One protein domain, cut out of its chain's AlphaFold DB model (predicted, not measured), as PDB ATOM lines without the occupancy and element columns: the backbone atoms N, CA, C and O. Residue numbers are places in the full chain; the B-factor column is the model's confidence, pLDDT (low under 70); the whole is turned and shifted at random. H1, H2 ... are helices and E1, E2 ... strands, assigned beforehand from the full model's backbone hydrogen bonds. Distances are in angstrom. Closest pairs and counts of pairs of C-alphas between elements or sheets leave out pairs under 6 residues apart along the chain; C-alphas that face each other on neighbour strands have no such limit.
ATOM      1  N   PHE A   2     -10.853  17.890 -37.710       69.81
ATOM      2  CA  PHE A   2     -10.659  18.049 -36.267       69.81
ATOM      3  C   PHE A   2      -9.799  16.920 -35.708       69.81
ATOM      4  O   PHE A   2     -10.043  15.747 -35.997       69.81
ATOM      5  N   ASN A   3      -8.849  17.272 -34.847       74.88
ATOM      6  CA  ASN A   3      -8.231  16.302 -33.960       74.88
ATOM      7  C   ASN A   3      -9.203  16.051 -32.799       74.88
ATOM      8  O   ASN A   3      -9.288  16.841 -31.860       74.88
ATOM      9  N   HIS A   4      -9.974  14.966 -32.892       73.75
ATOM     10  CA  HIS A   4     -11.041  14.663 -31.935       73.75
ATOM     11  C   HIS A   4     -10.547  14.514 -30.490       73.75
ATOM     12  O   HIS A   4     -11.256  14.933 -29.578       73.75
ATOM     13  N   ALA A   5      -9.340  13.974 -30.282       74.19
ATOM     14  CA  ALA A   5      -8.750  13.853 -28.951       74.19
ATOM     15  C   ALA A   5      -8.488  15.241 -28.345       74.19
ATOM     16  O   ALA A   5      -8.990  15.552 -27.266       74.19
ATOM     17  N   VAL A   6      -7.819  16.114 -29.107       85.12
ATOM     18  CA  VAL A   6      -7.557  17.505 -28.703       85.12
ATOM     19  C   VAL A   6      -8.859  18.287 -28.507       85.12
ATOM     20  O   VAL A   6      -8.953  19.073 -27.569       85.12
ATOM     21  N   LYS A   7      -9.882  18.074 -29.353       84.69
ATOM     22  CA  LYS A   7     -11.169  18.786 -29.240       84.69
ATOM     23  C   LYS A   7     -11.837  18.517 -27.891       84.69
ATOM     24  O   LYS A   7     -12.280  19.468 -27.257       84.69
ATOM     25  N   VAL A   8     -11.889  17.262 -27.434       87.06
ATOM     26  CA  VAL A   8     -12.543  16.922 -26.158       87.06
ATOM     27  C   VAL A   8     -11.829  17.570 -24.974       87.06
ATOM     28  O   VAL A   8     -12.486  18.231 -24.168       87.06
ATOM     29  N   GLU A   9     -10.508  17.409 -24.875       90.88
ATOM     30  CA  GLU A   9      -9.730  18.001 -23.781       90.88
ATOM     31  C   GLU A   9      -9.871  19.531 -23.764       90.88
ATOM     32  O   GLU A   9     -10.195  20.120 -22.726       90.88
ATOM     33  N   ASN A  10      -9.721  20.163 -24.932       91.19
ATOM     34  CA  ASN A  10      -9.877  21.603 -25.102       91.19
ATOM     35  C   ASN A  10     -11.249  22.094 -24.629       91.19
ATOM     36  O   ASN A  10     -11.321  23.068 -23.878       91.19
ATOM     37  N   THR A  11     -12.333  21.412 -25.017       90.19
ATOM     38  CA  THR A  11     -13.693  21.772 -24.594       90.19
ATOM     39  C   THR A  11     -13.832  21.714 -23.076       90.19
ATOM     40  O   THR A  11     -14.329  22.663 -22.470       90.19
ATOM     41  N   VAL A  12     -13.338  20.658 -22.423       91.94
ATOM     42  CA  VAL A  12     -13.446  20.521 -20.961       91.94
ATOM     43  C   VAL A  12     -12.626  21.587 -20.228       91.94
ATOM     44  O   VAL A  12     -13.124  22.206 -19.281       91.94
ATOM     45  N   ALA A  13     -11.397  21.853 -20.675       94.19
ATOM     46  CA  ALA A  13     -10.546  22.897 -20.105       94.19
ATOM     47  C   ALA A  13     -11.182  24.290 -20.243       94.19
ATOM     48  O   ALA A  13     -11.191  25.092 -19.302       94.19
ATOM     49  N   MET A  14     -11.791  24.553 -21.394       92.00
ATOM     50  CA  MET A  14     -12.482  25.799 -21.685       92.00
ATOM     51  C   MET A  14     -13.769  25.967 -20.866       92.00
ATOM     52  O   MET A  14     -14.002  27.039 -20.299       92.00
ATOM     53  N   MET A  15     -14.568  24.909 -20.703       92.75
ATOM     54  CA  MET A  15     -15.720  24.906 -19.793       92.75
ATOM     55  C   MET A  15     -15.295  25.191 -18.351       92.75
ATOM     56  O   MET A  15     -15.968  25.949 -17.649       92.75
ATOM     57  N   GLN A  16     -14.166  24.637 -17.901       94.19
ATOM     58  CA  GLN A  16     -13.642  24.877 -16.558       94.19
ATOM     59  C   GLN A  16     -13.275  26.350 -16.332       94.19
ATOM     60  O   GLN A  16     -13.630  26.899 -15.283       94.19
ATOM     61  N   LEU A  17     -12.599  27.005 -17.283       94.81
ATOM     62  CA  LEU A  17     -12.270  28.431 -17.165       94.81
ATOM     63  C   LEU A  17     -13.505  29.325 -17.337       94.81
ATOM     64  O   LEU A  17     -13.714  30.243 -16.548       94.81
ATOM     65  N   THR A  18     -14.385  29.012 -18.285       93.06
ATOM     66  CA  THR A  18     -15.634  29.759 -18.508       93.06
ATOM     67  C   THR A  18     -16.551  29.680 -17.288       93.06
ATOM     68  O   THR A  18     -17.140  30.679 -16.875       93.06
ATOM     69  N   ARG A  19     -16.628  28.521 -16.621       93.50
ATOM     70  CA  ARG A  19     -17.369  28.374 -15.362       93.50
ATOM     71  C   ARG A  19     -16.811  29.273 -14.257       93.50
ATOM     72  O   ARG A  19     -17.586  29.767 -13.442       93.50
ATOM     73  N   GLN A  20     -15.495  29.484 -14.218       94.19
ATOM     74  CA  GLN A  20     -14.875  30.428 -13.283       94.19
ATOM     75  C   GLN A  20     -15.207  31.875 -13.662       94.19
ATOM     76  O   GLN A  20     -15.615  32.641 -12.792       94.19
ATOM     77  N   ALA A  21     -15.122  32.224 -14.950       93.44
ATOM     78  CA  ALA A  21     -15.490  33.544 -15.461       93.44
ATOM     79  C   ALA A  21     -16.958  33.909 -15.169       93.44
ATOM     80  O   ALA A  21     -17.281  35.063 -14.896       93.44
ATOM     81  N   LEU A  22     -17.847  32.912 -15.188       92.62
ATOM     82  CA  LEU A  22     -19.298  33.067 -15.051       92.62
ATOM     83  C   LEU A  22     -19.838  32.490 -13.734       92.62
ATOM     84  O   LEU A  22     -21.012  32.116 -13.652       92.62
ATOM     85  N   SER A  23     -19.009  32.413 -12.688       89.88
ATOM     86  CA  SER A  23     -19.324  31.687 -11.447       89.88
ATOM     87  C   SER A  23     -20.615  32.142 -10.752       89.88
ATOM     88  O   SER A  23     -21.210  31.373  -9.999       89.88
ATOM     89  N   GLY A  24     -21.062  33.378 -10.999       84.94
ATOM     90  CA  GLY A  24     -22.297  33.942 -10.446       84.94
ATOM     91  C   GLY A  24     -23.582  33.626 -11.222       84.94
ATOM     92  O   GLY A  24     -24.659  33.928 -10.717       84.94
ATOM     93  N   LEU A  25     -23.495  33.052 -12.427       85.12
ATOM     94  CA  LEU A  25     -24.649  32.875 -13.320       85.12
ATOM     95  C   LEU A  25     -25.179  31.439 -13.363       85.12
ATOM     96  O   LEU A  25     -26.352  31.239 -13.653       85.12
ATOM     97  N   GLY A  26     -24.339  30.439 -13.074       84.75
ATOM     98  CA  GLY A  26     -24.757  29.031 -13.086       84.75
ATOM     99  C   GLY A  26     -25.199  28.519 -14.462       84.75
ATOM    100  O   GLY A  26     -25.965  27.570 -14.522       84.75
ATOM    101  N   ILE A  27     -24.735  29.153 -15.544       84.56
ATOM    102  CA  ILE A  27     -25.133  28.860 -16.934       84.56
ATOM    103  C   ILE A  27     -24.169  27.936 -17.683       84.56
ATOM    104  O   ILE A  27     -24.479  27.505 -18.779       84.56
ATOM    105  N   VAL A  28     -23.006  27.636 -17.103       88.88
ATOM    106  CA  VAL A  28     -22.071  26.648 -17.658       88.88
ATOM    107  C   VAL A  28     -22.368  25.308 -16.982       88.88
ATOM    108  O   VAL A  28     -22.398  25.287 -15.744       88.88
ATOM    109  N   PRO A  29     -22.574  24.199 -17.713       86.50
ATOM    110  CA  PRO A  29     -22.821  22.903 -17.091       86.50
ATOM    111  C   PRO A  29     -21.598  22.389 -16.319       86.50
ATOM    112  O   PRO A  29     -20.453  22.805 -16.534       86.50
ATOM    113  N   ARG A  30     -21.825  21.516 -15.333       87.50
ATOM    114  CA  ARG A  30     -20.743  20.753 -14.689       87.50
ATOM    115  C   ARG A  30     -20.325  19.596 -15.582       87.50
ATOM    116  O   ARG A  30     -21.180  18.852 -16.038       87.50
ATOM    117  N   VAL A  31     -19.022  19.386 -15.735       88.25
ATOM    118  CA  VAL A  31     -18.479  18.172 -16.358       88.25
ATOM    119  C   VAL A  31     -18.327  17.097 -15.282       88.25
ATOM    120  O   VAL A  31     -17.709  17.338 -14.244       88.25
ATOM    121  N   PHE A  32     -18.909  15.921 -15.511       86.19
ATOM    122  CA  PHE A  32     -18.837  14.776 -14.600       86.19
ATOM    123  C   PHE A  32     -17.748  13.780 -14.996       86.19
ATOM    124  O   PHE A  32     -17.103  13.206 -14.121       86.19
ATOM    125  N   ALA A  33     -17.554  13.559 -16.296       84.56
ATOM    126  CA  ALA A  33     -16.508  12.698 -16.839       84.56
ATOM    127  C   ALA A  33     -16.277  13.022 -18.323       84.56
ATOM    128  O   ALA A  33     -17.141  13.614 -18.962       84.56
ATOM    129  N   TRP A  34     -15.135  12.630 -18.874       87.12
ATOM    130  CA  TRP A  34     -14.820  12.774 -20.297       87.12
ATOM    131  C   TRP A  34     -13.700  11.803 -20.690       87.12
ATOM    132  O   TRP A  34     -13.030  11.244 -19.820       87.12
ATOM    133  N   SER A  35     -13.510  11.582 -21.990       84.62
ATOM    134  CA  SER A  35     -12.415  10.769 -22.534       84.62
ATOM    135  C   SER A  35     -12.075  11.212 -23.954       84.62
ATOM    136  O   SER A  35     -12.975  11.358 -24.775       84.62
ATOM    137  N   GLU A  36     -10.786  11.341 -24.269       76.50
ATOM    138  CA  GLU A  36     -10.282  11.733 -25.601       76.50
ATOM    139  C   GLU A  36     -10.500  10.647 -26.661       76.50
ATOM    140  O   GLU A  36     -10.884  10.930 -27.794       76.50
ATOM    141  N   THR A  37     -10.285   9.386 -26.276       71.44
ATOM    142  CA  THR A  37     -10.446   8.206 -27.132       71.44
ATOM    143  C   THR A  37     -11.115   7.089 -26.333       71.44
ATOM    144  O   THR A  37     -10.448   6.319 -25.643       71.44
ATOM    145  N   GLY A  38     -12.446   7.021 -26.359       55.09
ATOM    146  CA  GLY A  38     -13.173   5.954 -25.673       55.09
ATOM    147  C   GLY A  38     -13.189   4.667 -26.499       55.09
ATOM    148  O   GLY A  38     -13.744   4.645 -27.599       55.09
ATOM    149  N   GLU A  39     -12.648   3.563 -25.977       47.69
ATOM    150  CA  GLU A  39     -13.138   2.248 -26.412       47.69
ATOM    151  C   GLU A  39     -14.627   2.116 -26.032       47.69
ATOM    152  O   GLU A  39     -15.027   2.608 -24.973       47.69
ATOM    153  N   PRO A  40     -15.473   1.463 -26.854       44.88
ATOM    154  CA  PRO A  40     -15.147   0.676 -28.049       44.88
ATOM    155  C   PRO A  40     -15.270   1.442 -29.380       44.88
ATOM    156  O   PRO A  40     -15.061   0.850 -30.436       44.88
ATOM    157  N   SER A  41     -15.651   2.723 -29.368       51.94
ATOM    158  CA  SER A  41     -15.989   3.476 -30.587       51.94
ATOM    159  C   SER A  41     -14.818   4.241 -31.205       51.94
ATOM    160  O   SER A  41     -14.929   4.676 -32.350       51.94
ATOM    161  N   GLY A  42     -13.713   4.429 -30.477       61.72
ATOM    162  CA  GLY A  42     -12.591   5.267 -30.917       61.72
ATOM    163  C   GLY A  42     -12.933   6.762 -30.976       61.72
ATOM    164  O   GLY A  42     -12.136   7.548 -31.475       61.72
ATOM    165  N   THR A  43     -14.107   7.155 -30.471       69.19
ATOM    166  CA  THR A  43     -14.588   8.540 -30.434       69.19
ATOM    167  C   THR A  43     -14.506   9.089 -29.016       69.19
ATOM    168  O   THR A  43     -14.819   8.394 -28.047       69.19
ATOM    169  N   GLY A  44     -14.067  10.339 -28.890       77.75
ATOM    170  CA  GLY A  44     -14.067  11.040 -27.613       77.75
ATOM    171  C   GLY A  44     -15.481  11.412 -27.151       77.75
ATOM    172  O   GLY A  44     -16.408  11.473 -27.962       77.75
ATOM    173  N   TRP A  45     -15.663  11.626 -25.847       82.00
ATOM    174  CA  TRP A  45     -16.959  11.953 -25.241       82.00
ATOM    175  C   TRP A  45     -16.815  12.842 -24.002       82.00
ATOM    176  O   TRP A  45     -15.784  12.828 -23.332       82.00
ATOM    177  N   ILE A  46     -17.884  13.576 -23.680       84.50
ATOM    178  CA  ILE A  46     -18.042  14.391 -22.469       84.50
ATOM    179  C   ILE A  46     -19.392  14.029 -21.838       84.50
ATOM    180  O   ILE A  46     -20.404  13.936 -22.529       84.50
ATOM    181  N   LEU A  47     -19.402  13.786 -20.530       83.12
ATOM    182  CA  LEU A  47     -20.597  13.619 -19.710       83.12
ATOM    183  C   LEU A  47     -20.757  14.864 -18.837       83.12
ATOM    184  O   LEU A  47     -19.900  15.143 -17.995       83.12
ATOM    185  N   GLU A  48     -21.869  15.571 -18.993       88.19
ATOM    186  CA  GLU A  48     -22.111  16.861 -18.348       88.19
ATOM    187  C   GLU A  48     -23.510  16.990 -17.727       88.19
ATOM    188  O   GLU A  48     -24.385  16.135 -17.886       88.19
ATOM    189  N   GLU A  49     -23.695  18.050 -16.945       86.94
ATOM    190  CA  GLU A  49     -24.958  18.440 -16.329       86.94
ATOM    191  C   GLU A  49     -26.009  18.800 -17.375       86.94
ATOM    192  O   GLU A  49     -25.779  19.631 -18.244       86.94
ATOM    193  N   TYR A  50     -27.200  18.220 -17.232       82.94
ATOM    194  CA  TYR A  50     -28.349  18.625 -18.026       82.94
ATOM    195  C   TYR A  50     -28.825  20.019 -17.601       82.94
ATOM    196  O   TYR A  50     -29.319  20.199 -16.482       82.94
ATOM    197  N   MET A  51     -28.704  20.986 -18.508       79.69
ATOM    198  CA  MET A  51     -29.189  22.349 -18.313       79.69
ATOM    199  C   MET A  51     -30.626  22.469 -18.844       79.69
ATOM    200  O   MET A  51     -30.863  22.206 -20.021       79.69
ATOM    201  N   PRO A  52     -31.612  22.849 -18.011       75.19
ATOM    202  CA  PRO A  52     -32.966  23.085 -18.493       75.19
ATOM    203  C   PRO A  52     -33.019  24.391 -19.291       75.19
ATOM    204  O   PRO A  52     -32.432  25.396 -18.892       75.19
ATOM    205  N   GLY A  53     -33.787  24.411 -20.374       77.06
ATOM    206  CA  GLY A  53     -33.916  25.601 -21.204       77.06
ATOM    207  C   GLY A  53     -34.555  25.303 -22.549       77.06
ATOM    208  O   GLY A  53     -35.034  24.195 -22.791       77.06
ATOM    209  N   VAL A  54     -34.577  26.330 -23.389       72.31
ATOM    210  CA  VAL A  54     -34.866  26.222 -24.817       72.31
ATOM    211  C   VAL A  54     -33.756  26.936 -25.562       72.31
ATOM    212  O   VAL A  54     -33.260  27.965 -25.091       72.31
ATOM    213  N   ASP A  55     -33.401  26.396 -26.713       70.69
ATOM    214  CA  ASP A  55     -32.333  26.943 -27.530       70.69
ATOM    215  C   ASP A  55     -32.775  28.242 -28.202       70.69
ATOM    216  O   ASP A  55     -33.966  28.494 -28.435       70.69
ATOM    217  N   ILE A  56     -31.801  29.095 -28.510       71.50
ATOM    218  CA  ILE A  56     -32.036  30.307 -29.295       71.50
ATOM    219  C   ILE A  56     -32.065  29.892 -30.768       71.50
ATOM    220  O   ILE A  56     -31.109  30.090 -31.507       71.50
ATOM    221  N   GLU A  57     -33.168  29.275 -31.185       70.88
ATOM    222  CA  GLU A  57     -33.335  28.806 -32.562       70.88
ATOM    223  C   GLU A  57     -33.699  29.936 -33.533       70.88
ATOM    224  O   GLU A  57     -34.168  30.996 -33.128       70.88
ATOM    225  N   SER A  58     -33.620  29.689 -34.844       65.75
ATOM    226  CA  SER A  58     -34.117  30.615 -35.880       65.75
ATOM    227  C   SER A  58     -35.517  31.206 -35.602       65.75
ATOM    228  O   SER A  58     -35.760  32.390 -35.858       65.75
ATOM    229  N   LYS A  59     -36.431  30.425 -35.006       70.00
ATOM    230  CA  LYS A  59     -37.780  30.876 -34.605       70.00
ATOM    231  C   LYS A  59     -37.782  31.890 -33.468       70.00
ATOM    232  O   LYS A  59     -38.738  32.648 -33.330       70.00
ATOM    233  N   TYR A  60     -36.717  31.964 -32.678       73.25
ATOM    234  CA  TYR A  60     -36.531  33.011 -31.682       73.25
ATOM    235  C   TYR A  60     -36.659  34.400 -32.321       73.25
ATOM    236  O   TYR A  60     -37.319  35.292 -31.785       73.25
ATOM    237  N   PHE A  61     -36.102  34.579 -33.519       73.31
ATOM    238  CA  PHE A  61     -36.103  35.867 -34.207       73.31
ATOM    239  C   PHE A  61     -37.460  36.237 -34.822       73.31
ATOM    240  O   PHE A  61     -37.711  37.424 -35.054       73.31
ATOM    241  N   THR A  62     -38.350  35.263 -35.035       81.06
ATOM    242  CA  THR A  62     -39.685  35.481 -35.616       81.06
ATOM    243  C   THR A  62     -40.802  35.490 -34.577       81.06
ATOM    244  O   THR A  62     -41.691  36.340 -34.651       81.06
ATOM    245  N   ASP A  63     -40.749  34.579 -33.609       84.38
ATOM    246  CA  ASP A  63     -41.881  34.244 -32.740       84.38
ATOM    247  C   ASP A  63     -41.790  34.953 -31.380       84.38
ATOM    248  O   ASP A  63     -42.803  35.151 -30.703       84.38
ATOM    249  N   VAL A  64     -40.588  35.376 -30.974       80.25
ATOM    250  CA  VAL A  64     -40.364  36.057 -29.694       80.25
ATOM    251  C   VAL A  64     -40.527  37.572 -29.864       80.25
ATOM    252  O   VAL A  64     -39.956  38.160 -30.784       80.25
ATOM    253  N   PRO A  65     -41.261  38.266 -28.972       91.38
ATOM    254  CA  PRO A  65     -41.380  39.719 -29.027       91.38
ATOM    255  C   PRO A  65     -40.016  40.419 -28.979       91.38
ATOM    256  O   PRO A  65     -39.147  40.057 -28.187       91.38
ATOM    257  N   ARG A  66     -39.853  41.497 -29.757       87.88
ATOM    258  CA  ARG A  66     -38.583  42.252 -29.851       87.88
ATOM    259  C   ARG A  66     -38.012  42.702 -28.505       87.88
ATOM    260  O   ARG A  66     -36.801  42.830 -28.365       87.88
ATOM    261  N   GLU A  67     -38.865  42.990 -27.528       88.44
ATOM    262  CA  GLU A  67     -38.430  43.385 -26.184       88.44
ATOM    263  C   GLU A  67     -37.739  42.230 -25.450       88.44
ATOM    264  O   GLU A  67     -36.672  42.428 -24.871       88.44
ATOM    265  N   ALA A  68     -38.285  41.015 -25.553       82.88
ATOM    266  CA  ALA A  68     -37.665  39.811 -25.010       82.88
ATOM    267  C   ALA A  68     -36.381  39.440 -25.775       82.88
ATOM    268  O   ALA A  68     -35.386  39.099 -25.138       82.88
ATOM    269  N   GLN A  69     -36.354  39.625 -27.102       82.69
ATOM    270  CA  GLN A  69     -35.130  39.485 -27.907       82.69
ATOM    271  C   GLN A  69     -34.005  40.398 -27.411       82.69
ATOM    272  O   GLN A  69     -32.894  39.949 -27.140       82.69
ATOM    273  N   ARG A  70     -34.299  41.691 -27.230       85.75
ATOM    274  CA  ARG A  70     -33.330  42.667 -26.702       85.75
ATOM    275  C   ARG A  70     -32.828  42.293 -25.315       85.75
ATOM    276  O   ARG A  70     -31.648  42.484 -25.031       85.75
ATOM    277  N   PHE A  71     -33.712  41.782 -24.463       84.19
ATOM    278  CA  PHE A  71     -33.340  41.335 -23.129       84.19
ATOM    279  C   PHE A  71     -32.317  40.191 -23.190       84.19
ATOM    280  O   PHE A  71     -31.246  40.317 -22.599       84.19
ATOM    281  N   VAL A  72     -32.573  39.139 -23.971       83.19
ATOM    282  CA  VAL A  72     -31.627  38.016 -24.111       83.19
ATOM    283  C   VAL A  72     -30.311  38.462 -24.741       83.19
ATOM    284  O   VAL A  72     -29.252  38.153 -24.200       83.19
ATOM    285  N   PHE A  73     -30.338  39.280 -25.796       83.19
ATOM    286  CA  PHE A  73     -29.104  39.811 -26.385       83.19
ATOM    287  C   PHE A  73     -28.268  40.621 -25.390       83.19
ATOM    288  O   PHE A  73     -27.041  40.537 -25.399       83.19
ATOM    289  N   SER A  74     -28.908  41.382 -24.496       84.75
ATOM    290  CA  SER A  74     -28.184  42.099 -23.440       84.75
ATOM    291  C   SER A  74     -27.500  41.148 -22.448       84.75
ATOM    292  O   SER A  74     -26.386  41.424 -21.994       84.75
ATOM    293  N   GLN A  75     -28.118  39.998 -22.159       84.31
ATOM    294  CA  GLN A  75     -27.511  38.955 -21.333       84.31
ATOM    295  C   GLN A  75     -26.340  38.288 -22.060       84.31
ATOM    296  O   GLN A  75     -25.268  38.175 -21.473       84.31
ATOM    297  N   MET A  76     -26.496  37.936 -23.340       83.75
ATOM    298  CA  MET A  76     -25.417  37.365 -24.161       83.75
ATOM    299  C   MET A  76     -24.212  38.305 -24.240       83.75
ATOM    300  O   MET A  76     -23.087  37.880 -24.002       83.75
ATOM    301  N   ALA A  77     -24.439  39.600 -24.474       84.06
ATOM    302  CA  ALA A  77     -23.371  40.600 -24.473       84.06
ATOM    303  C   ALA A  77     -22.653  40.682 -23.113       84.06
ATOM    304  O   ALA A  77     -21.433  40.820 -23.061       84.06
ATOM    305  N   THR A  78     -23.399  40.561 -22.011       87.56
ATOM    306  CA  THR A  78     -22.826  40.537 -20.655       87.56
ATOM    307  C   THR A  78     -21.977  39.285 -20.426       87.56
ATOM    308  O   THR A  78     -20.889  39.383 -19.862       87.56
ATOM    309  N   ILE A  79     -22.444  38.124 -20.891       86.12
ATOM    310  CA  ILE A  79     -21.730  36.847 -20.802       86.12
ATOM    311  C   ILE A  79     -20.434  36.900 -21.614       86.12
ATOM    312  O   ILE A  79     -19.366  36.654 -21.061       86.12
ATOM    313  N   LEU A  80     -20.517  37.285 -22.891       86.94
ATOM    314  CA  LEU A  80     -19.358  37.411 -23.777       86.94
ATOM    315  C   LEU A  80     -18.319  38.358 -23.183       86.94
ATOM    316  O   LEU A  80     -17.140  38.018 -23.120       86.94
ATOM    317  N   LYS A  81     -18.759  39.509 -22.661       87.88
ATOM    318  CA  LYS A  81     -17.868  40.454 -21.990       87.88
ATOM    319  C   LYS A  81     -17.185  39.841 -20.767       87.88
ATOM    320  O   LYS A  81     -15.981  40.006 -20.613       87.88
ATOM    321  N   ALA A  82     -17.923  39.139 -19.908       89.88
ATOM    322  CA  ALA A  82     -17.352  38.514 -18.715       89.88
ATOM    323  C   ALA A  82     -16.310  37.437 -19.064       89.88
ATOM    324  O   ALA A  82     -15.274  37.352 -18.407       89.88
ATOM    325  N   VAL A  83     -16.553  36.658 -20.121       89.12
ATOM    326  CA  VAL A  83     -15.609  35.654 -20.635       89.12
ATOM    327  C   VAL A  83     -14.363  36.313 -21.238       89.12
ATOM    328  O   VAL A  83     -13.248  35.904 -20.929       89.12
ATOM    329  N   GLN A  84     -14.528  37.376 -22.029       87.38
ATOM    330  CA  GLN A  84     -13.414  38.111 -22.641       87.38
ATOM    331  C   GLN A  84     -12.561  38.879 -21.619       87.38
ATOM    332  O   GLN A  84     -11.346  38.988 -21.792       87.38
ATOM    333  N   ASP A  85     -13.178  39.407 -20.559       91.62
ATOM    334  CA  ASP A  85     -12.488  40.132 -19.487       91.62
ATOM    335  C   ASP A  85     -11.767  39.182 -18.507       91.62
ATOM    336  O   ASP A  85     -10.904  39.629 -17.742       91.62
ATOM    337  N   PHE A  86     -12.075  37.878 -18.526       94.19
ATOM    338  CA  PHE A  86     -11.513  36.887 -17.608       94.19
ATOM    339  C   PHE A  86      -9.992  36.755 -17.748       94.19
ATOM    340  O   PHE A  86      -9.451  36.572 -18.843       94.19
ATOM    341  N   GLU A  87      -9.276  36.876 -16.628       94.44
ATOM    342  CA  GLU A  87      -7.820  36.729 -16.585       94.44
ATOM    343  C   GLU A  87      -7.430  35.254 -16.619       94.44
ATOM    344  O   GLU A  87      -7.750  34.483 -15.716       94.44
ATOM    345  N   LEU A  88      -6.721  34.867 -17.681       94.00
ATOM    346  CA  LEU A  88      -6.261  33.497 -17.850       94.00
ATOM    347  C   LEU A  88      -5.179  33.148 -16.820       94.00
ATOM    348  O   LEU A  88      -4.321  33.983 -16.516       94.00
ATOM    349  N   PRO A  89      -5.146  31.892 -16.339       95.19
ATOM    350  CA  PRO A  89      -4.005  31.383 -15.596       95.19
ATOM    351  C   PRO A  89      -2.694  31.591 -16.377       95.19
ATOM    352  O   PRO A  89      -2.685  31.398 -17.592       95.19
ATOM    353  N   PRO A  90      -1.555  31.879 -15.717       93.69
ATOM    354  CA  PRO A  90      -0.290  32.148 -16.414       93.69
ATOM    355  C   PRO A  90       0.200  31.022 -17.334       93.69
ATOM    356  O   PRO A  90       0.889  31.277 -18.313       93.69
ATOM    357  N   LYS A  91      -0.136  29.760 -17.036       94.62
ATOM    358  CA  LYS A  91       0.206  28.621 -17.905       94.62
ATOM    359  C   LYS A  91      -0.749  28.446 -19.093       94.62
ATOM    360  O   LYS A  91      -0.449  27.660 -19.981       94.62
ATOM    361  N   ALA A  92      -1.885  29.141 -19.081       94.44
ATOM    362  CA  ALA A  92      -2.924  29.119 -20.107       94.44
ATOM    363  C   ALA A  92      -2.953  30.406 -20.949       94.44
ATOM    364  O   ALA A  92      -3.851  30.580 -21.764       94.44
ATOM    365  N   SER A  93      -1.982  31.310 -20.776       90.62
ATOM    366  CA  SER A  93      -1.919  32.604 -21.463       90.62
ATOM    367  C   SER A  93      -1.131  32.575 -22.784       90.62
ATOM    368  O   SER A  93      -0.479  33.558 -23.131       90.62
ATOM    369  N   GLY A  94      -1.132  31.448 -23.489       90.44
ATOM    370  CA  GLY A  94      -0.691  31.324 -24.882       90.44
ATOM    371  C   GLY A  94      -1.869  31.346 -25.861       90.44
ATOM    372  O   GLY A  94      -3.031  31.318 -25.461       90.44
ATOM    373  N   PHE A  95      -1.563  31.375 -27.154       89.88
ATOM    374  CA  PHE A  95      -2.526  31.365 -28.254       89.88
ATOM    375  C   PHE A  95      -2.666  29.958 -28.842       89.88
ATOM    376  O   PHE A  95      -1.670  29.315 -29.176       89.88
ATOM    377  N   GLY A  96      -3.894  29.466 -28.979       89.56
ATOM    378  CA  GLY A  96      -4.172  28.085 -29.366       89.56
ATOM    379  C   GLY A  96      -5.431  27.575 -28.682       89.56
ATOM    380  O   GLY A  96      -6.338  28.353 -28.389       89.56
ATOM    381  N   GLY A  97      -5.463  26.273 -28.417       90.88
ATOM    382  CA  GLY A  97      -6.451  25.675 -27.529       90.88
ATOM    383  C   GLY A  97      -5.982  25.656 -26.075       90.88
ATOM    384  O   GLY A  97      -4.991  26.287 -25.686       90.88
ATOM    385  N   LEU A  98      -6.694  24.887 -25.269       93.31
ATOM    386  CA  LEU A  98      -6.402  24.610 -23.871       93.31
ATOM    387  C   LEU A  98      -6.206  23.106 -23.669       93.31
ATOM    388  O   LEU A  98      -6.722  22.296 -24.435       93.31
ATOM    389  N   ALA A  99      -5.461  22.751 -22.631       93.94
ATOM    390  CA  ALA A  99      -5.212  21.376 -22.207       93.94
ATOM    391  C   ALA A  99      -5.067  21.316 -20.679       93.94
ATOM    392  O   ALA A  99      -5.142  22.352 -20.002       93.94
ATOM    393  N   PHE A 100      -4.825  20.129 -20.130       95.19
ATOM    394  CA  PHE A 100      -4.479  19.945 -18.723       95.19
ATOM    395  C   PHE A 100      -3.013  19.533 -18.546       95.19
ATOM    396  O   PHE A 100      -2.443  18.803 -19.351       95.19
ATOM    397  N   ASP A 101      -2.383  20.003 -17.467       95.31
ATOM    398  CA  ASP A 101      -1.130  19.408 -16.993       95.31
ATOM    399  C   ASP A 101      -1.386  18.185 -16.091       95.31
ATOM    400  O   ASP A 101      -2.520  17.908 -15.697       95.31
ATOM    401  N   ASP A 102      -0.320  17.476 -15.703       94.88
ATOM    402  CA  ASP A 102      -0.391  16.282 -14.837       94.88
ATOM    403  C   ASP A 102      -1.070  16.532 -13.473       94.88
ATOM    404  O   ASP A 102      -1.429  15.587 -12.767       94.88
ATOM    405  N   SER A 103      -1.227  17.797 -13.066       94.81
ATOM    406  CA  SER A 103      -1.918  18.180 -11.830       94.81
ATOM    407  C   SER A 103      -3.408  18.486 -12.028       94.81
ATOM    408  O   SER A 103      -4.108  18.754 -11.049       94.81
ATOM    409  N   GLY A 104      -3.896  18.451 -13.271       92.00
ATOM    410  CA  GLY A 104      -5.248  18.860 -13.647       92.00
ATOM    411  C   GLY A 104      -5.427  20.378 -13.734       92.00
ATOM    412  O   GLY A 104      -6.561  20.863 -13.737       92.00
ATOM    413  N   ALA A 105      -4.339  21.154 -13.774       96.06
ATOM    414  CA  ALA A 105      -4.417  22.592 -13.995       96.06
ATOM    415  C   ALA A 105      -4.538  22.892 -15.494       96.06
ATOM    416  O   ALA A 105      -3.874  22.258 -16.310       96.06
ATOM    417  N   VAL A 106      -5.362  23.884 -15.846       96.44
ATOM    418  CA  VAL A 106      -5.525  24.305 -17.242       96.44
ATOM    419  C   VAL A 106      -4.260  25.018 -17.728       96.44
ATOM    420  O   VAL A 106      -3.766  25.945 -17.076       96.44
ATOM    421  N   ILE A 107      -3.765  24.593 -18.887       96.81
ATOM    422  CA  ILE A 107      -2.595  25.131 -19.587       96.81
ATOM    423  C   ILE A 107      -2.935  25.427 -21.053       96.81
ATOM    424  O   ILE A 107      -3.987  25.029 -21.551       96.81
ATOM    425  N   SER A 108      -2.046  26.123 -21.759       95.44
ATOM    426  CA  SER A 108      -2.175  26.319 -23.203       95.44
ATOM    427  C   SER A 108      -1.905  25.013 -23.943       95.44
ATOM    428  O   SER A 108      -0.929  24.321 -23.652       95.44
ATOM    429  N   GLY A 109      -2.759  24.706 -24.912       92.69
ATOM    430  CA  GLY A 109      -2.721  23.495 -25.723       92.69
ATOM    431  C   GLY A 109      -2.747  23.788 -27.229       92.69
ATOM    432  O   GLY A 109      -2.839  24.946 -27.655       92.69
ATOM    433  N   PRO A 110      -2.638  22.747 -28.067       90.44
ATOM    434  CA  PRO A 110      -2.745  22.888 -29.512       90.44
ATOM    435  C   PRO A 110      -4.145  23.327 -29.935       90.44
ATOM    436  O   PRO A 110      -5.115  23.217 -29.191       90.44
ATOM    437  N   PHE A 111      -4.260  23.812 -31.169       85.75
ATOM    438  CA  PHE A 111      -5.569  23.985 -31.787       85.75
ATOM    439  C   PHE A 111      -6.233  22.618 -31.994       85.75
ATOM    440  O   PHE A 111      -5.581  21.652 -32.387       85.75
ATOM    441  N   ALA A 112      -7.551  22.553 -31.805       83.00
ATOM    442  CA  ALA A 112      -8.339  21.364 -32.136       83.00
ATOM    443  C   ALA A 112      -8.500  21.150 -33.655       83.00
ATOM    444  O   ALA A 112      -8.902  20.072 -34.098       83.00
ATOM    445  N   VAL A 113      -8.193  22.175 -34.455       79.00
ATOM    446  CA  VAL A 113      -8.312  22.181 -35.915       79.00
ATOM    447  C   VAL A 113      -6.959  21.870 -36.549       79.00
ATOM    448  O   VAL A 113      -5.999  22.629 -36.410       79.00
ATOM    449  N   GLU A 114      -6.890  20.779 -37.305       78.38
ATOM    450  CA  GLU A 114      -5.753  20.505 -38.180       78.38
ATOM    451  C   GLU A 114      -5.746  21.483 -39.365       78.38
ATOM    452  O   GLU A 114      -6.816  21.787 -39.905       78.38
ATOM    453  N   PRO A 115      -4.567  21.927 -39.837       82.69
ATOM    454  CA  PRO A 115      -3.229  21.399 -39.535       82.69
ATOM    455  C   PRO A 115      -2.480  22.127 -38.401       82.69
ATOM    456  O   PRO A 115      -1.257  22.024 -38.310       82.69
ATOM    457  N   TYR A 116      -3.166  22.899 -37.560       84.88
ATOM    458  CA  TYR A 116      -2.506  23.795 -36.614       84.88
ATOM    459  C   TYR A 116      -2.087  23.080 -35.322       84.88
ATOM    460  O   TYR A 116      -2.853  22.357 -34.697       84.88
ATOM    461  N   PRO A 178      -4.081  37.397 -24.495       87.31
ATOM    462  CA  PRO A 178      -4.948  36.265 -24.783       87.31
ATOM    463  C   PRO A 178      -6.160  36.271 -23.847       87.31
ATOM    464  O   PRO A 178      -6.054  36.568 -22.651       87.31
ATOM    465  N   ASN A 179      -7.320  35.953 -24.404       86.56
ATOM    466  CA  ASN A 179      -8.587  35.839 -23.699       86.56
ATOM    467  C   ASN A 179      -9.326  34.574 -24.148       86.56
ATOM    468  O   ASN A 179      -8.944  33.926 -25.121       86.56
ATOM    469  N   LEU A 180     -10.371  34.208 -23.407       87.25
ATOM    470  CA  LEU A 180     -11.276  33.152 -23.842       87.25
ATOM    471  C   LEU A 180     -12.187  33.702 -24.938       87.25
ATOM    472  O   LEU A 180     -12.754  34.790 -24.801       87.25
ATOM    473  N   ILE A 181     -12.347  32.925 -26.002       78.50
ATOM    474  CA  ILE A 181     -13.251  33.230 -27.106       78.50
ATOM    475  C   ILE A 181     -14.285  32.115 -27.156       78.50
ATOM    476  O   ILE A 181     -13.922  30.945 -27.244       78.50
ATOM    477  N   ILE A 182     -15.563  32.487 -27.084       70.44
ATOM    478  CA  ILE A 182     -16.671  31.603 -27.453       70.44
ATOM    479  C   ILE A 182     -16.753  31.658 -28.977       70.44
ATOM    480  O   ILE A 182     -16.948  32.741 -29.527       70.44
ATOM    481  N   GLY A 183     -16.491  30.517 -29.615       57.59
ATOM    482  CA  GLY A 183     -16.243  30.399 -31.050       57.59
ATOM    483  C   GLY A 183     -17.463  30.654 -31.910       57.59
ATOM    484  O   GLY A 183     -17.396  31.455 -32.836       57.59
ATOM    485  N   ASP A 184     -18.573  30.008 -31.560       53.44
ATOM    486  CA  ASP A 184     -19.853  30.216 -32.218       53.44
ATOM    487  C   ASP A 184     -20.978  30.368 -31.188       53.44
ATOM    488  O   ASP A 184     -20.927  29.823 -30.082       53.44
ATOM    489  N   VAL A 185     -21.979  31.166 -31.543       52.06
ATOM    490  CA  VAL A 185     -23.210  31.353 -30.776       52.06
ATOM    491  C   VAL A 185     -24.384  31.389 -31.758       52.06
ATOM    492  O   VAL A 185     -24.966  32.443 -32.026       52.06
ATOM    493  N   ASP A 186     -24.713  30.222 -32.298       51.06
ATOM    494  CA  ASP A 186     -25.811  29.962 -33.229       51.06
ATOM    495  C   ASP A 186     -26.897  29.019 -32.656       51.06
ATOM    496  O   ASP A 186     -26.877  28.656 -31.471       51.06
ATOM    497  N   ASP A 187     -27.864  28.639 -33.501       47.47
ATOM    498  CA  ASP A 187     -29.004  27.784 -33.156       47.47
ATOM    499  C   ASP A 187     -28.683  26.287 -33.028       47.47
ATOM    500  O   ASP A 187     -29.576  25.503 -32.694       47.47
ATOM    501  N   THR A 188     -27.429  25.878 -33.229       44.62
ATOM    502  CA  THR A 188     -26.979  24.494 -33.023       44.62
ATOM    503  C   THR A 188     -26.419  24.243 -31.616       44.62
ATOM    504  O   THR A 188     -26.215  23.090 -31.232       44.62
ATOM    505  N   ASN A 189     -26.288  25.296 -30.795       50.16
ATOM    506  CA  ASN A 189     -25.803  25.255 -29.405       50.16
ATOM    507  C   ASN A 189     -26.858  24.737 -28.400       50.16
ATOM    508  O   ASN A 189     -27.249  25.432 -27.455       50.16
ATOM    509  N   ALA A 190     -27.315  23.500 -28.608       42.00
ATOM    510  CA  ALA A 190     -28.579  22.965 -28.095       42.00
ATOM    511  C   ALA A 190     -28.654  22.610 -26.585       42.00
ATOM    512  O   ALA A 190     -29.605  21.972 -26.124       42.00
ATOM    513  N   THR A 191     -27.621  22.917 -25.791       35.59
ATOM    514  CA  THR A 191     -27.580  22.517 -24.365       35.59
ATOM    515  C   THR A 191     -27.090  23.598 -23.404       35.59
ATOM    516  O   THR A 191     -26.899  23.323 -22.218       35.59
ATOM    517  N   GLY A 192     -26.849  24.828 -23.869       34.62
ATOM    518  CA  GLY A 192     -26.089  25.801 -23.073       34.62
ATOM    519  C   GLY A 192     -24.638  25.360 -22.814       34.62
ATOM    520  O   GLY A 192     -23.939  25.965 -21.998       34.62
ATOM    521  N   SER A 193     -24.173  24.317 -23.511       36.28
ATOM    522  CA  SER A 193     -22.759  24.128 -23.788       36.28
ATOM    523  C   SER A 193     -22.355  25.227 -24.768       36.28
ATOM    524  O   SER A 193     -22.951  25.410 -25.824       36.28
ATOM    525  N   PHE A 194     -21.394  26.049 -24.364       38.94
ATOM    526  CA  PHE A 194     -20.711  26.909 -25.316       38.94
ATOM    527  C   PHE A 194     -19.816  25.985 -26.144       38.94
ATOM    528  O   PHE A 194     -18.921  25.352 -25.576       38.94
ATOM    529  N   GLU A 195     -20.053  25.862 -27.450       35.88
ATOM    530  CA  GLU A 195     -19.066  25.242 -28.327       35.88
ATOM    531  C   GLU A 195     -17.941  26.250 -28.582       35.88
ATOM    532  O   GLU A 195     -18.110  27.347 -29.117       35.88
ATOM    533  N   PHE A 196     -16.754  25.903 -28.096       40.25
ATOM    534  CA  PHE A 196     -15.566  26.727 -28.241       40.25
ATOM    535  C   PHE A 196     -14.790  26.249 -29.449       40.25
ATOM    536  O   PHE A 196     -13.879  25.423 -29.356       40.25
ATOM    537  N   GLU A 197     -15.191  26.763 -30.597       35.50
ATOM    538  CA  GLU A 197     -14.467  26.563 -31.836       35.50
ATOM    539  C   GLU A 197     -13.492  27.725 -32.058       35.50
ATOM    540  O   GLU A 197     -13.779  28.886 -31.778       35.50
ATOM    541  N   ALA A 198     -12.298  27.429 -32.563       31.52
ATOM    542  CA  ALA A 198     -11.585  28.454 -33.304       31.52
ATOM    543  C   ALA A 198     -12.350  28.585 -34.622       31.52
ATOM    544  O   ALA A 198     -12.263  27.680 -35.451       31.52
ATOM    545  N   GLN A 199     -13.138  29.653 -34.759       28.16
ATOM    546  CA  GLN A 199     -13.830  29.986 -36.000       28.16
ATOM    547  C   GLN A 199     -12.822  29.952 -37.155       28.16
ATOM    548  O   GLN A 199     -11.823  30.678 -37.167       28.16
ATOM    549  N   ALA A 200     -13.033  28.982 -38.036       33.28
ATOM    550  CA  ALA A 200     -12.586  28.987 -39.415       33.28
ATOM    551  C   ALA A 200     -13.369  27.883 -40.131       33.28
ATOM    552  O   ALA A 200     -12.809  26.850 -40.512       33.28
ATOM    553  N   GLU A 201     -14.676  28.080 -40.311       38.62
ATOM    554  CA  GLU A 201     -15.454  27.184 -41.176       38.62
ATOM    555  C   GLU A 201     -15.099  27.385 -42.664       38.62
ATOM    556  O   GLU A 201     -15.313  26.492 -43.487       38.62
ATOM    557  N   SER A 202     -14.460  28.510 -43.026       40.84
ATOM    558  CA  SER A 202     -13.702  28.662 -44.277       40.84
ATOM    559  C   SER A 202     -12.754  29.872 -44.247       40.84
ATOM    560  O   SER A 202     -12.913  30.781 -43.438       40.84
ATOM    561  N   GLU A 203     -11.803  29.933 -45.193       39.19
ATOM    562  CA  GLU A 203     -10.880  31.067 -45.427       39.19
ATOM    563  C   GLU A 203     -11.572  32.449 -45.572       39.19
ATOM    564  O   GLU A 203     -10.893  33.477 -45.571       39.19
ATOM    565  N   ALA A 204     -12.905  32.493 -45.694       42.75
ATOM    566  CA  ALA A 204     -13.709  33.703 -45.852       42.75
ATOM    567  C   ALA A 204     -13.848  34.565 -44.578       42.75
ATOM    568  O   ALA A 204     -14.232  35.722 -44.693       42.75
ATOM    569  N   GLU A 205     -13.479  34.081 -43.390       46.59
ATOM    570  CA  GLU A 205     -13.562  34.878 -42.146       46.59
ATOM    571  C   GLU A 205     -12.398  35.875 -41.957       46.59
ATOM    572  O   GLU A 205     -12.414  36.704 -41.050       46.59
ATOM    573  N   PHE A 206     -11.393  35.867 -42.843       43.38
ATOM    574  CA  PHE A 206     -10.246  36.796 -42.812       43.38
ATOM    575  C   PHE A 206     -10.493  38.138 -43.538       43.38
ATOM    576  O   PHE A 206      -9.551  38.877 -43.843       43.38
ATOM    577  N   PHE A 207     -11.745  38.454 -43.865       41.16
ATOM    578  CA  PHE A 207     -12.128  39.514 -44.797       41.16
ATOM    579  C   PHE A 207     -12.697  40.768 -44.095       41.16
ATOM    580  O   PHE A 207     -13.125  40.695 -42.945       41.16
TER     581      PHE A 207
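Overview. This is residues 2 to 116 and 178 to 207 of the 252 residues of an uncharacterized protein of Aureobasidium pullulans (UniProt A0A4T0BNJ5). Helix H1 forms the core, with a small two-stranded hairpin on each of two of its sides, E1 and E2 on one and E3 and E4 on the other. The long helix H3 makes a corner with the end of H1 and runs away from it as an arm, short H2 lies near its far end, and the free tail 201 to 207, with H4, sticks out. The printed part has 145 residues, with four named helices and four named strands in the order H1, E1, E2, H2, H3, E3, E4, H4; both sheets are antiparallel. The class is mixed, helices and strands, with under half of the residues, 68, in named elements. The whole is compact, with a radius of gyration of the C-alphas of 16.1 A and spans of 48 by 36 by 36 A.

Along the chain. H1, residues 4 to 21, is 25.4 A long and begins at C-alpha 4, (-11.041, 14.663, -31.935). E1, residues 31 to 38, is 16.3 A long and bends by 53 degrees at residue 35. E2, residues 43 to 48, is 16.5 A long. H2 is residues 60 to 63. H3, residues 66 to 85, is 28.2 A long and ends at C-alpha 85, (-12.488, 40.132, -19.487). E3 is residues 97 to 100 and E4 is residues 106 to 109. H4, residues 203 to 206, ends at C-alpha 206, (-10.246, 36.796, -42.812).

Arrangement. The closest C-alphas of H1 and E1 are those of Ala 5 and Glu 36, 4.3 A apart. E1 and E2 form a hairpin, with N 35 and O 45 within hydrogen-bond range at 2.9 A. The closest C-alphas of H1 and E3 are those of Asn 10 and Leu 98, 4.8 A apart. E3 and E4 form a hairpin, with N 109 and O 97 within hydrogen-bond range at 2.8 A. H1 and H3 only just touch, only at their ends, with 3 pairs of C-alphas within 8 A; the closest are those of Ala 21 and Val 83, 5.6 A apart. Their lines are about perpendicular, at 80 degrees. H2 and H3 are close but not clearly touching, the C-alphas of Phe 61 and Gln 69, their closest, being 7.3 A apart. H4 and H1 are apart. Every O i to N i+4 pair is within hydrogen-bond range in H1 and H3, while H2 and H4 are too short for such a pair.

Size, cuts and confidence. The two C-alphas farthest apart, those of Pro 65 and Asp 102, are 49.3 A apart. Residues 117 to 177 are not printed, and C-alphas 116 and 178 are 17.4 A apart across the cut. The links E2 to H2 and H3 to E3 are long, and residues 178 to 202 hold no named element. The mean pLDDT of the printed part is 77.1; residues under 70 are 2, 38 to 43, 58 and 183 to 207.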